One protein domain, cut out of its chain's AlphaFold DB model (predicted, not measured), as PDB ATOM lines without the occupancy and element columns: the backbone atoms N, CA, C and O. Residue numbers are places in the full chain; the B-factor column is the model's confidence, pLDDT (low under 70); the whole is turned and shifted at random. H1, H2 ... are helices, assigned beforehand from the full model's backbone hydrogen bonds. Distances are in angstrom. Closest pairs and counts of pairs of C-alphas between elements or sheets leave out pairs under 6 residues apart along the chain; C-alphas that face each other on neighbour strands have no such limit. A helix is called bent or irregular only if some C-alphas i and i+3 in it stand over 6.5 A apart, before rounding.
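What this domain is: This is residues 133 to 215 of the 215 residues of the protein "Hypothetical protein" of Symbiodinium pilosum (UniProt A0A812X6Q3). A long helix, H4, passes crosswise between two helices, H1 and H2, which run opposite ways on two sides of its first part and are joined by a tight link. The short H3 sits near the first part of H4, and the far end of H4 sticks out of this body as an arm, residues 204 to 215, of which 204 to 211 belong to H4. The printed part has 83 residues with four named helices, in the order H1, H2, H3, H4, and no named strand, and its class is all helix. It is only just compact, close to loose, with a radius of gyration of the C-alphas of 13.8 A and spans of 42 by 31 by 22 A, the arm adding to the length.

Where its parts are: H1 is residues 133 to 150, from C-alpha 133 at (21.442, 82.449, 40.984), and is 25.6 A long from first to last C-alpha. H2 is residues 153 to 171, 24.5 A long, with C-alpha 153 at (18.569, 95.422, 13.819). H2 is irregular, with C-alphas 162 and 165 7.3 A apart, and has a kink of 47 degrees near residue 165. H3 is residues 175 to 182, 10.9 A long. H4 is residues 187 to 211, 36.6 A long, and ends with C-alpha 211 at (26.979, 114.543, 25.138).

How they stand to each other: H1 touches H4 with residues 140 to 148 alone, meeting residues 190 to 198 of H4, and the closest C-alphas, those of Ala 144 and Lys 195, are 5.1 A apart. Their lines stand at a steep tilt of 67 degrees, only just short of about perpendicular, and they run the same way. H2 touches residues 193 to 200 of H4, with the closest C-alphas, Ser 163 and Gly 196, 5.2 A apart, and the two lines are about perpendicular at 87 degrees. H1 and H2 are close but not clearly touching, with the closest C-alphas, Leu 148 and Arg 156, 7.1 A apart, at a shallow tilt of 26 degrees, opposite ways. H3 is close but not clearly touching to H2, where the closest C-alphas, Phe 170 and Arg 178, are 6.5 A apart. It is also close but not clearly touching to H4, where the closest C-alphas, Leu 182 and Leu 190, are 6.9 A apart. H1 and H3 are near each other. In H1, H3 and H4 each O i to N i+4 pair is within hydrogen-bond range, and in H2 13 of 15 are.

The domain as a whole: The two C-alphas farthest apart, those of Glu 186 and Glu 215, are 44.6 A apart. Without residues 204 to 215, which stand free, the body spans 34 by 23 by 19 A. The printed part has no cut, and its three links are tight. The mean pLDDT of the printed part is 91.6, and residues 213 to 215 are under 70.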
ATOM      1  N   ALA A 133      22.140  81.454  41.795       86.56
ATOM      2  CA  ALA A 133      21.442  82.449  40.984       86.56
ATOM      3  C   ALA A 133      22.375  83.528  40.401       86.56
ATOM      4  O   ALA A 133      22.110  84.051  39.317       86.56
ATOM      5  N   VAL A 134      23.474  83.860  41.088       87.69
ATOM      6  CA  VAL A 134      24.435  84.875  40.636       87.69
ATOM      7  C   VAL A 134      25.207  84.350  39.433       87.69
ATOM      8  O   VAL A 134      25.263  85.017  38.397       87.69
ATOM      9  N   VAL A 135      25.754  83.140  39.539       91.69
ATOM     10  CA  VAL A 135      26.456  82.439  38.460       91.69
ATOM     11  C   VAL A 135      25.520  82.211  37.277       91.69
ATOM     12  O   VAL A 135      25.891  82.522  36.143       91.69
ATOM     13  N   LYS A 136      24.284  81.762  37.529       91.62
ATOM     14  CA  LYS A 136      23.263  81.588  36.486       91.62
ATOM     15  C   LYS A 136      22.996  82.897  35.744       91.62
ATOM     16  O   LYS A 136      23.026  82.918  34.518       91.62
ATOM     17  N   HIS A 137      22.800  84.006  36.455       88.75
ATOM     18  CA  HIS A 137      22.569  85.306  35.826       88.75
ATOM     19  C   HIS A 137      23.779  85.788  35.003       88.75
ATOM     20  O   HIS A 137      23.602  86.280  33.886       88.75
ATOM     21  N   GLN A 138      25.014  85.606  35.491       91.69
ATOM     22  CA  GLN A 138      26.215  85.931  34.705       91.69
ATOM     23  C   GLN A 138      26.307  85.077  33.435       91.69
ATOM     24  O   GLN A 138      26.518  85.619  32.350       91.69
ATOM     25  N   MET A 139      26.066  83.769  33.539       94.69
ATOM     26  CA  MET A 139      26.003  82.868  32.388       94.69
ATOM     27  C   MET A 139      24.951  83.330  31.365       94.69
ATOM     28  O   MET A 139      25.260  83.469  30.180       94.69
ATOM     29  N   MET A 140      23.733  83.655  31.816       93.75
ATOM     30  CA  MET A 140      22.662  84.168  30.950       93.75
ATOM     31  C   MET A 140      23.057  85.474  30.263       93.75
ATOM     32  O   MET A 140      22.752  85.671  29.090       93.75
ATOM     33  N   LYS A 141      23.798  86.355  30.941       93.12
ATOM     34  CA  LYS A 141      24.326  87.587  30.344       93.12
ATOM     35  C   LYS A 141      25.309  87.312  29.207       93.12
ATOM     36  O   LYS A 141      25.304  88.046  28.217       93.12
ATOM     37  N   HIS A 142      26.131  86.269  29.315       92.44
ATOM     38  CA  HIS A 142      27.001  85.835  28.219       92.44
ATOM     39  C   HIS A 142      26.189  85.288  27.037       92.44
ATOM     40  O   HIS A 142      26.374  85.752  25.910       92.44
ATOM     41  N   GLY A 143      25.229  84.394  27.292       92.69
ATOM     42  CA  GLY A 143      24.324  83.877  26.259       92.69
ATOM     43  C   GLY A 143      23.510  84.974  25.563       92.69
ATOM     44  O   GLY A 143      23.426  85.016  24.334       92.69
ATOM     45  N   ALA A 144      22.991  85.933  26.331       95.50
ATOM     46  CA  ALA A 144      22.247  87.086  25.832       95.50
ATOM     47  C   ALA A 144      23.081  87.936  24.866       95.50
ATOM     48  O   ALA A 144      22.585  88.299  23.801       95.50
ATOM     49  N   LYS A 145      24.354  88.218  25.184       94.19
ATOM     50  CA  LYS A 145      25.266  88.939  24.276       94.19
ATOM     51  C   LYS A 145      25.475  88.186  22.962       94.19
ATOM     52  O   LYS A 145      25.408  88.799  21.900       94.19
ATOM     53  N   ALA A 146      25.702  86.874  23.028       91.75
ATOM     54  CA  ALA A 146      25.891  86.050  21.835       91.75
ATOM     55  C   ALA A 146      24.635  86.042  20.948       91.75
ATOM     56  O   ALA A 146      24.732  86.241  19.739       91.75
ATOM     57  N   GLN A 147      23.447  85.895  21.543       94.62
ATOM     58  CA  GLN A 147      22.188  85.951  20.799       94.62
ATOM     59  C   GLN A 147      21.929  87.341  20.216       94.62
ATOM     60  O   GLN A 147      21.583  87.441  19.045       94.62
ATOM     61  N   LEU A 148      22.169  88.412  20.979       95.88
ATOM     62  CA  LEU A 148      22.062  89.780  20.470       95.88
ATOM     63  C   LEU A 148      22.963  89.990  19.254       95.88
ATOM     64  O   LEU A 148      22.491  90.538  18.262       95.88
ATOM     65  N   ASN A 149      24.212  89.513  19.283       93.62
ATOM     66  CA  ASN A 149      25.144  89.619  18.155       93.62
ATOM     67  C   ASN A 149      24.609  88.976  16.867       93.62
ATOM     68  O   ASN A 149      24.893  89.494  15.791       93.62
ATOM     69  N   ASN A 150      23.789  87.932  16.990       94.50
ATOM     70  CA  ASN A 150      23.166  87.235  15.864       94.50
ATOM     71  C   ASN A 150      21.778  87.783  15.479       94.50
ATOM     72  O   ASN A 150      21.268  87.423  14.423       94.50
ATOM     73  N   MET A 151      21.166  88.640  16.303       96.44
ATOM     74  CA  MET A 151      19.891  89.294  15.986       96.44
ATOM     75  C   MET A 151      20.082  90.428  14.976       96.44
ATOM     76  O   MET A 151      21.018  91.229  15.086       96.44
ATOM     77  N   SER A 152      19.134  90.543  14.048       97.06
ATOM     78  CA  SER A 152      18.984  91.682  13.141       97.06
ATOM     79  C   SER A 152      18.691  92.984  13.898       97.06
ATOM     80  O   SER A 152      18.300  92.996  15.070       97.06
ATOM     81  N   ASN A 153      18.860  94.120  13.219       96.12
ATOM     82  CA  ASN A 153      18.569  95.422  13.819       96.12
ATOM     83  C   ASN A 153      17.073  95.585  14.127       96.12
ATOM     84  O   ASN A 153      16.722  96.203  15.130       96.12
ATOM     85  N   GLU A 154      16.206  95.026  13.288       96.75
ATOM     86  CA  GLU A 154      14.755  95.016  13.454       96.75
ATOM     87  C   GLU A 154      14.354  94.235  14.712       96.75
ATOM     88  O   GLU A 154      13.616  94.754  15.551       96.75
ATOM     89  N   GLU A 155      14.908  93.034  14.903       96.50
ATOM     90  CA  GLU A 155      14.662  92.222  16.101       96.50
ATOM     91  C   GLU A 155      15.177  92.912  17.368       96.50
ATOM     92  O   GLU A 155      14.486  92.936  18.388       96.50
ATOM     93  N   ARG A 156      16.370  93.523  17.316       96.31
ATOM     94  CA  ARG A 156      16.918  94.286  18.451       96.31
ATOM     95  C   ARG A 156      16.039  95.484  18.810       96.31
ATOM     96  O   ARG A 156      15.864  95.759  19.995       96.31
ATOM     97  N   ARG A 157      15.488  96.198  17.821       95.50
ATOM     98  CA  ARG A 157      14.564  97.326  18.055       95.50
ATOM     99  C   ARG A 157      13.266  96.859  18.703       95.50
ATOM    100  O   ARG A 157      12.901  97.403  19.736       95.50
ATOM    101  N   SER A 158      12.641  95.819  18.155       96.88
ATOM    102  CA  SER A 158      11.413  95.234  18.711       96.88
ATOM    103  C   SER A 158      11.605  94.762  20.161       96.88
ATOM    104  O   SER A 158      10.807  95.069  21.053       96.88
ATOM    105  N   LEU A 159      12.725  94.087  20.442       96.31
ATOM    106  CA  LEU A 159      13.064  93.670  21.799       96.31
ATOM    107  C   LEU A 159      13.285  94.864  22.740       96.31
ATOM    108  O   LEU A 159      12.836  94.842  23.884       96.31
ATOM    109  N   LEU A 160      13.970  95.913  22.277       95.44
ATOM    110  CA  LEU A 160      14.191  97.121  23.071       95.44
ATOM    111  C   LEU A 160      12.867  97.820  23.410       95.44
ATOM    112  O   LEU A 160      12.655  98.166  24.568       95.44
ATOM    113  N   GLU A 161      11.976  97.988  22.432       95.88
ATOM    114  CA  GLU A 161      10.661  98.619  22.613       95.88
ATOM    115  C   GLU A 161       9.811  97.882  23.654       95.88
ATOM    116  O   GLU A 161       9.196  98.507  24.513       95.88
ATOM    117  N   THR A 162       9.834  96.549  23.636       95.94
ATOM    118  CA  THR A 162       9.062  95.718  24.574       95.94
ATOM    119  C   THR A 162       9.708  95.581  25.957       95.94
ATOM    120  O   THR A 162       9.018  95.288  26.939       95.94
ATOM    121  N   SER A 163      11.021  95.803  26.065       94.75
ATOM    122  CA  SER A 163      11.777  95.586  27.308       94.75
ATOM    123  C   SER A 163      12.068  96.865  28.091       94.75
ATOM    124  O   SER A 163      12.307  96.785  29.296       94.75
ATOM    125  N   ILE A 164      12.055  98.039  27.450       95.38
ATOM    126  CA  ILE A 164      12.528  99.291  28.062       95.38
ATOM    127  C   ILE A 164      11.793  99.634  29.363       95.38
ATOM    128  O   ILE A 164      12.436  99.950  30.364       95.38
ATOM    129  N   ASP A 165      10.468  99.492  29.396       95.44
ATOM    130  CA  ASP A 165       9.673  99.793  30.588       95.44
ATOM    131  C   ASP A 165       9.923  98.782  31.706       95.44
ATOM    132  O   ASP A 165      10.092  99.172  32.862       95.44
ATOM    133  N   LYS A 166      10.041  97.491  31.368       94.88
ATOM    134  CA  LYS A 166      10.361  96.433  32.338       94.88
ATOM    135  C   LYS A 166      11.718  96.688  32.995       94.88
ATOM    136  O   LYS A 166      11.822  96.651  34.220       94.88
ATOM    137  N   VAL A 167      12.738  97.014  32.200       94.94
ATOM    138  CA  VAL A 167      14.088  97.344  32.689       94.94
ATOM    139  C   VAL A 167      14.077  98.630  33.526       94.94
ATOM    140  O   VAL A 167      14.696  98.696  34.590       94.94
ATOM    141  N   ASN A 168      13.320  99.649  33.108       94.25
ATOM    142  CA  ASN A 168      13.181 100.899  33.858       94.25
ATOM    143  C   ASN A 168      12.487 100.697  35.213       94.25
ATOM    144  O   ASN A 168      12.876 101.320  36.198       94.25
ATOM    145  N   VAL A 169      11.474  99.833  35.288       95.56
ATOM    146  CA  VAL A 169      10.823  99.465  36.553       95.56
ATOM    147  C   VAL A 169      11.789  98.666  37.425       95.56
ATOM    148  O   VAL A 169      11.982  99.012  38.589       95.56
ATOM    149  N   PHE A 170      12.456  97.659  36.857       94.88
ATOM    150  CA  PHE A 170      13.424  96.823  37.566       94.88
ATOM    151  C   PHE A 170      14.575  97.637  38.176       94.88
ATOM    152  O   PHE A 170      14.909  97.469  39.348       94.88
ATOM    153  N   SER A 171      15.140  98.583  37.422       93.69
ATOM    154  CA  SER A 171      16.229  99.444  37.907       93.69
ATOM    155  C   SER A 171      15.822 100.344  39.083       93.69
ATOM    156  O   SER A 171      16.681 100.740  39.871       93.69
ATOM    157  N   LYS A 172      14.525 100.614  39.267       96.31
ATOM    158  CA  LYS A 172      13.992 101.371  40.412       96.31
ATOM    159  C   LYS A 172      13.718 100.504  41.644       96.31
ATOM    160  O   LYS A 172      13.462 101.055  42.711       96.31
ATOM    161  N   LEU A 173      13.766  99.175  41.524       94.31
ATOM    162  CA  LEU A 173      13.587  98.277  42.665       94.31
ATOM    163  C   LEU A 173      14.792  98.348  43.621       94.31
ATOM    164  O   LEU A 173      15.929  98.502  43.154       94.31
ATOM    165  N   PRO A 174      14.572  98.175  44.940       95.56
ATOM    166  CA  PRO A 174      15.655  97.983  45.902       95.56
ATOM    167  C   PRO A 174      16.413  96.669  45.625       95.56
ATOM    168  O   PRO A 174      15.862  95.787  44.956       95.56
ATOM    169  N   PRO A 175      17.652  96.502  46.130       91.75
ATOM    170  CA  PRO A 175      18.478  95.317  45.871       91.75
ATOM    171  C   PRO A 175      17.760  93.985  46.133       91.75
ATOM    172  O   PRO A 175      17.774  93.098  45.280       91.75
ATOM    173  N   GLU A 176      17.041  93.874  47.250       93.00
ATOM    174  CA  GLU A 176      16.283  92.673  47.619       93.00
ATOM    175  C   GLU A 176      15.104  92.435  46.665       93.00
ATOM    176  O   GLU A 176      14.751  91.297  46.355       93.00
ATOM    177  N   GLY A 177      14.490  93.516  46.174       94.00
ATOM    178  CA  GLY A 177      13.410  93.462  45.191       94.00
ATOM    179  C   GLY A 177      13.890  92.978  43.824       94.00
ATOM    180  O   GLY A 177      13.194  92.197  43.177       94.00
ATOM    181  N   ARG A 178      15.095  93.387  43.409       91.75
ATOM    182  CA  ARG A 178      15.722  92.918  42.166       91.75
ATOM    183  C   ARG A 178      16.030  91.429  42.229       91.75
ATOM    184  O   ARG A 178      15.669  90.706  41.307       91.75
ATOM    185  N   GLN A 179      16.629  90.968  43.327       88.25
ATOM    186  CA  GLN A 179      16.928  89.549  43.515       88.25
ATOM    187  C   GLN A 179      15.653  88.696  43.441       88.25
ATOM    188  O   GLN A 179      15.576  87.784  42.622       88.25
ATOM    189  N   ARG A 180      14.612  89.059  44.202       91.56
ATOM    190  CA  ARG A 180      13.324  88.345  44.182       91.56
ATOM    191  C   ARG A 180      12.640  88.358  42.818       91.56
ATOM    192  O   ARG A 180      11.893  87.436  42.514       91.56
ATOM    193  N   TYR A 181      12.812  89.422  42.034       91.94
ATOM    194  CA  TYR A 181      12.281  89.480  40.674       91.94
ATOM    195  C   TYR A 181      12.998  88.473  39.770       91.94
ATOM    196  O   TYR A 181      12.329  87.682  39.118       91.94
ATOM    197  N   LEU A 182      14.335  88.454  39.786       89.94
ATOM    198  CA  LEU A 182      15.130  87.528  38.973       89.94
ATOM    199  C   LEU A 182      14.883  86.058  39.346       89.94
ATOM    200  O   LEU A 182      14.805  85.223  38.457       89.94
ATOM    201  N   GLU A 183      14.703  85.751  40.634       88.81
ATOM    202  CA  GLU A 183      14.400  84.395  41.126       88.81
ATOM    203  C   GLU A 183      13.028  83.861  40.678       88.81
ATOM    204  O   GLU A 183      12.785  82.661  40.764       88.81
ATOM    205  N   ARG A 184      12.117  84.736  40.235       92.00
ATOM    206  CA  ARG A 184      10.770  84.360  39.772       92.00
ATOM    207  C   ARG A 184      10.668  84.169  38.266       92.00
ATOM    208  O   ARG A 184       9.641  83.673  37.819       92.00
ATOM    209  N   LEU A 185      11.654  84.642  37.507       91.19
ATOM    210  CA  LEU A 185      11.635  84.514  36.057       91.19
ATOM    211  C   LEU A 185      11.991  83.085  35.667       91.19
ATOM    212  O   LEU A 185      12.975  82.532  36.162       91.19
ATOM    213  N   GLU A 186      11.230  82.533  34.731       93.31
ATOM    214  CA  GLU A 186      11.634  81.312  34.041       93.31
ATOM    215  C   GLU A 186      12.900  81.577  33.215       93.31
ATOM    216  O   GLU A 186      13.186  82.711  32.823       93.31
ATOM    217  N   ASP A 187      13.666  80.535  32.893       91.62
ATOM    218  CA  ASP A 187      14.982  80.706  32.261       91.62
ATOM    219  C   ASP A 187      14.928  81.473  30.934       91.62
ATOM    220  O   ASP A 187      15.787  82.313  30.654       91.62
ATOM    221  N   GLN A 188      13.891  81.222  30.134       92.75
ATOM    222  CA  GLN A 188      13.685  81.927  28.873       92.75
ATOM    223  C   GLN A 188      13.308  83.401  29.097       92.75
ATOM    224  O   GLN A 188      13.810  84.277  28.393       92.75
ATOM    225  N   GLU A 189      12.473  83.690  30.098       93.56
ATOM    226  CA  GLU A 189      12.090  85.060  30.453       93.56
ATOM    227  C   GLU A 189      13.284  85.837  31.013       93.56
ATOM    228  O   GLU A 189      13.488  87.001  30.669       93.56
ATOM    229  N   LEU A 190      14.111  85.182  31.832       92.75
ATOM    230  CA  LEU A 190      15.357  85.729  32.356       92.75
ATOM    231  C   LEU A 190      16.328  86.062  31.221       92.75
ATOM    232  O   LEU A 190      16.936  87.136  31.229       92.75
ATOM    233  N   LEU A 191      16.466  85.178  30.232       94.25
ATOM    234  CA  LEU A 191      17.315  85.406  29.065       94.25
ATOM    235  C   LEU A 191      16.824  86.602  28.234       94.25
ATOM    236  O   LEU A 191      17.621  87.482  27.900       94.25
ATOM    237  N   GLU A 192      15.528  86.670  27.921       95.50
ATOM    238  CA  GLU A 192      14.934  87.803  27.197       95.50
ATOM    239  C   GLU A 192      15.075  89.120  27.961       95.50
ATOM    240  O   GLU A 192      15.515  90.124  27.392       95.50
ATOM    241  N   PHE A 193      14.788  89.103  29.263       95.31
ATOM    242  CA  PHE A 193      14.970  90.253  30.141       95.31
ATOM    243  C   PHE A 193      16.426  90.738  30.135       95.31
ATOM    244  O   PHE A 193      16.685  91.926  29.936       95.31
ATOM    245  N   THR A 194      17.384  89.814  30.254       95.38
ATOM    246  CA  THR A 194      18.820  90.126  30.264       95.38
ATOM    247  C   THR A 194      19.278  90.755  28.942       95.38
ATOM    248  O   THR A 194      20.074  91.698  28.941       95.38
ATOM    249  N   LYS A 195      18.762  90.294  27.792       97.12
ATOM    250  CA  LYS A 195      19.016  90.954  26.497       97.12
ATOM    251  C   LYS A 195      18.476  92.387  26.482       97.12
ATOM    252  O   LYS A 195      19.171  93.294  26.022       97.12
ATOM    253  N   GLY A 196      17.263  92.589  27.000       96.62
ATOM    254  CA  GLY A 196      16.653  93.907  27.160       96.62
ATOM    255  C   GLY A 196      17.519  94.849  28.000       96.62
ATOM    256  O   GLY A 196      17.806  95.966  27.571       96.62
ATOM    257  N   GLU A 197      18.017  94.382  29.151       95.00
ATOM    258  CA  GLU A 197      18.937  95.148  30.002       95.00
ATOM    259  C   GLU A 197      20.211  95.569  29.256       95.00
ATOM    260  O   GLU A 197      20.624  96.729  29.340       95.00
ATOM    261  N   ILE A 198      20.822  94.658  28.488       95.56
ATOM    262  CA  ILE A 198      22.026  94.950  27.695       95.56
ATOM    263  C   ILE A 198      21.744  96.033  26.644       95.56
ATOM    264  O   ILE A 198      22.547  96.960  26.483       95.56
ATOM    265  N   LEU A 199      20.617  95.945  25.932       96.06
ATOM    266  CA  LEU A 199      20.241  96.927  24.913       96.06
ATOM    267  C   LEU A 199      19.995  98.313  25.521       96.06
ATOM    268  O   LEU A 199      20.513  99.307  25.007       96.06
ATOM    269  N   VAL A 200      19.273  98.386  26.644       94.75
ATOM    270  CA  VAL A 200      19.027  99.647  27.361       94.75
ATOM    271  C   VAL A 200      20.339 100.250  27.866       94.75
ATOM    272  O   VAL A 200      20.583 101.439  27.659       94.75
ATOM    273  N   ALA A 201      21.223  99.444  28.459       94.00
ATOM    274  CA  ALA A 201      22.531  99.912  28.915       94.00
ATOM    275  C   ALA A 201      23.378 100.471  27.756       94.00
ATOM    276  O   ALA A 201      23.984 101.536  27.888       94.00
ATOM    277  N   THR A 202      23.361  99.805  26.599       93.00
ATOM    278  CA  THR A 202      24.064 100.254  25.385       93.00
ATOM    279  C   THR A 202      23.496 101.582  24.864       93.00
ATOM    280  O   THR A 202      24.243 102.487  24.478       93.00
ATOM    281  N   LEU A 203      22.170 101.756  24.906       91.94
ATOM    282  CA  LEU A 203      21.512 103.013  24.539       91.94
ATOM    283  C   LEU A 203      21.908 104.162  25.481       91.94
ATOM    284  O   LEU A 203      22.207 105.265  25.024       91.94
ATOM    285  N   VAL A 204      21.940 103.919  26.792       90.44
ATOM    286  CA  VAL A 204      22.340 104.930  27.785       90.44
ATOM    287  C   VAL A 204      23.804 105.334  27.595       90.44
ATOM    288  O   VAL A 204      24.105 106.528  27.549       90.44
ATOM    289  N   GLN A 205      24.702 104.364  27.408       89.44
ATOM    290  CA  GLN A 205      26.126 104.619  27.170       89.44
ATOM    291  C   GLN A 205      26.367 105.422  25.887       89.44
ATOM    292  O   GLN A 205      27.130 106.387  25.899       89.44
ATOM    293  N   SER A 206      25.690 105.076  24.787       89.44
ATOM    294  CA  SER A 206      25.829 105.811  23.521       89.44
ATOM    295  C   SER A 206      25.336 107.260  23.626       89.44
ATOM    296  O   SER A 206      25.985 108.163  23.100       89.44
ATOM    297  N   ARG A 207      24.253 107.521  24.375       87.62
ATOM    298  CA  ARG A 207      23.784 108.891  24.659       87.62
ATOM    299  C   ARG A 207      24.791 109.697  25.480       87.62
ATOM    300  O   ARG A 207      25.047 110.850  25.147       87.62
ATOM    301  N   GLN A 208      25.383 109.103  26.516       85.69
ATOM    302  CA  GLN A 208      26.397 109.772  27.341       85.69
ATOM    303  C   GLN A 208      27.651 110.131  26.532       85.69
ATOM    304  O   GLN A 208      28.176 111.232  26.657       85.69
ATOM    305  N   GLN A 209      28.098 109.236  25.647       81.06
ATOM    306  CA  GLN A 209      29.245 109.497  24.774       81.06
ATOM    307  C   GLN A 209      28.990 110.621  23.763       81.06
ATOM    308  O   GLN A 209      29.924 111.341  23.419       81.06
ATOM    309  N   LEU A 210      27.753 110.777  23.281       80.62
ATOM    310  CA  LEU A 210      27.392 111.878  22.387       80.62
ATOM    311  C   LEU A 210      27.451 113.232  23.102       80.62
ATOM    312  O   LEU A 210      27.994 114.174  22.537       80.62
ATOM    313  N   LEU A 211      26.960 113.308  24.343       76.12
ATOM    314  CA  LEU A 211      26.979 114.543  25.138       76.12
ATOM    315  C   LEU A 211      28.409 115.034  25.419       76.12
ATOM    316  O   LEU A 211      28.683 116.220  25.283       76.12
ATOM    317  N   HIS A 212      29.342 114.123  25.710       71.44
ATOM    318  CA  HIS A 212      30.751 114.469  25.952       71.44
ATOM    319  C   HIS A 212      31.560 114.819  24.693       71.44
ATOM    320  O   HIS A 212      32.710 115.225  24.810       71.44
ATOM    321  N   ARG A 213      31.017 114.626  23.484       67.44
ATOM    322  CA  ARG A 213      31.681 115.026  22.226       67.44
ATOM    323  C   ARG A 213      31.289 116.422  21.754       67.44
ATOM    324  O   ARG A 213      31.882 116.923  20.804       67.44
ATOM    325  N   THR A 214      30.256 117.001  22.356       66.75
ATOM    326  CA  THR A 214      29.741 118.335  22.031       66.75
ATOM    327  C   THR A 214      30.260 119.433  22.966       66.75
ATOM    328  O   THR A 214      29.844 120.580  22.820       66.75
ATOM    329  N   GLU A 215      31.168 119.087  23.883       51.47
ATOM    330  CA  GLU A 215      31.921 119.984  24.777       51.47
ATOM    331  C   GLU A 215      33.397 120.030  24.359       51.47
ATOM    332  O   GLU A 215      33.990 121.129  24.434       51.47
TER     333      GLU A 215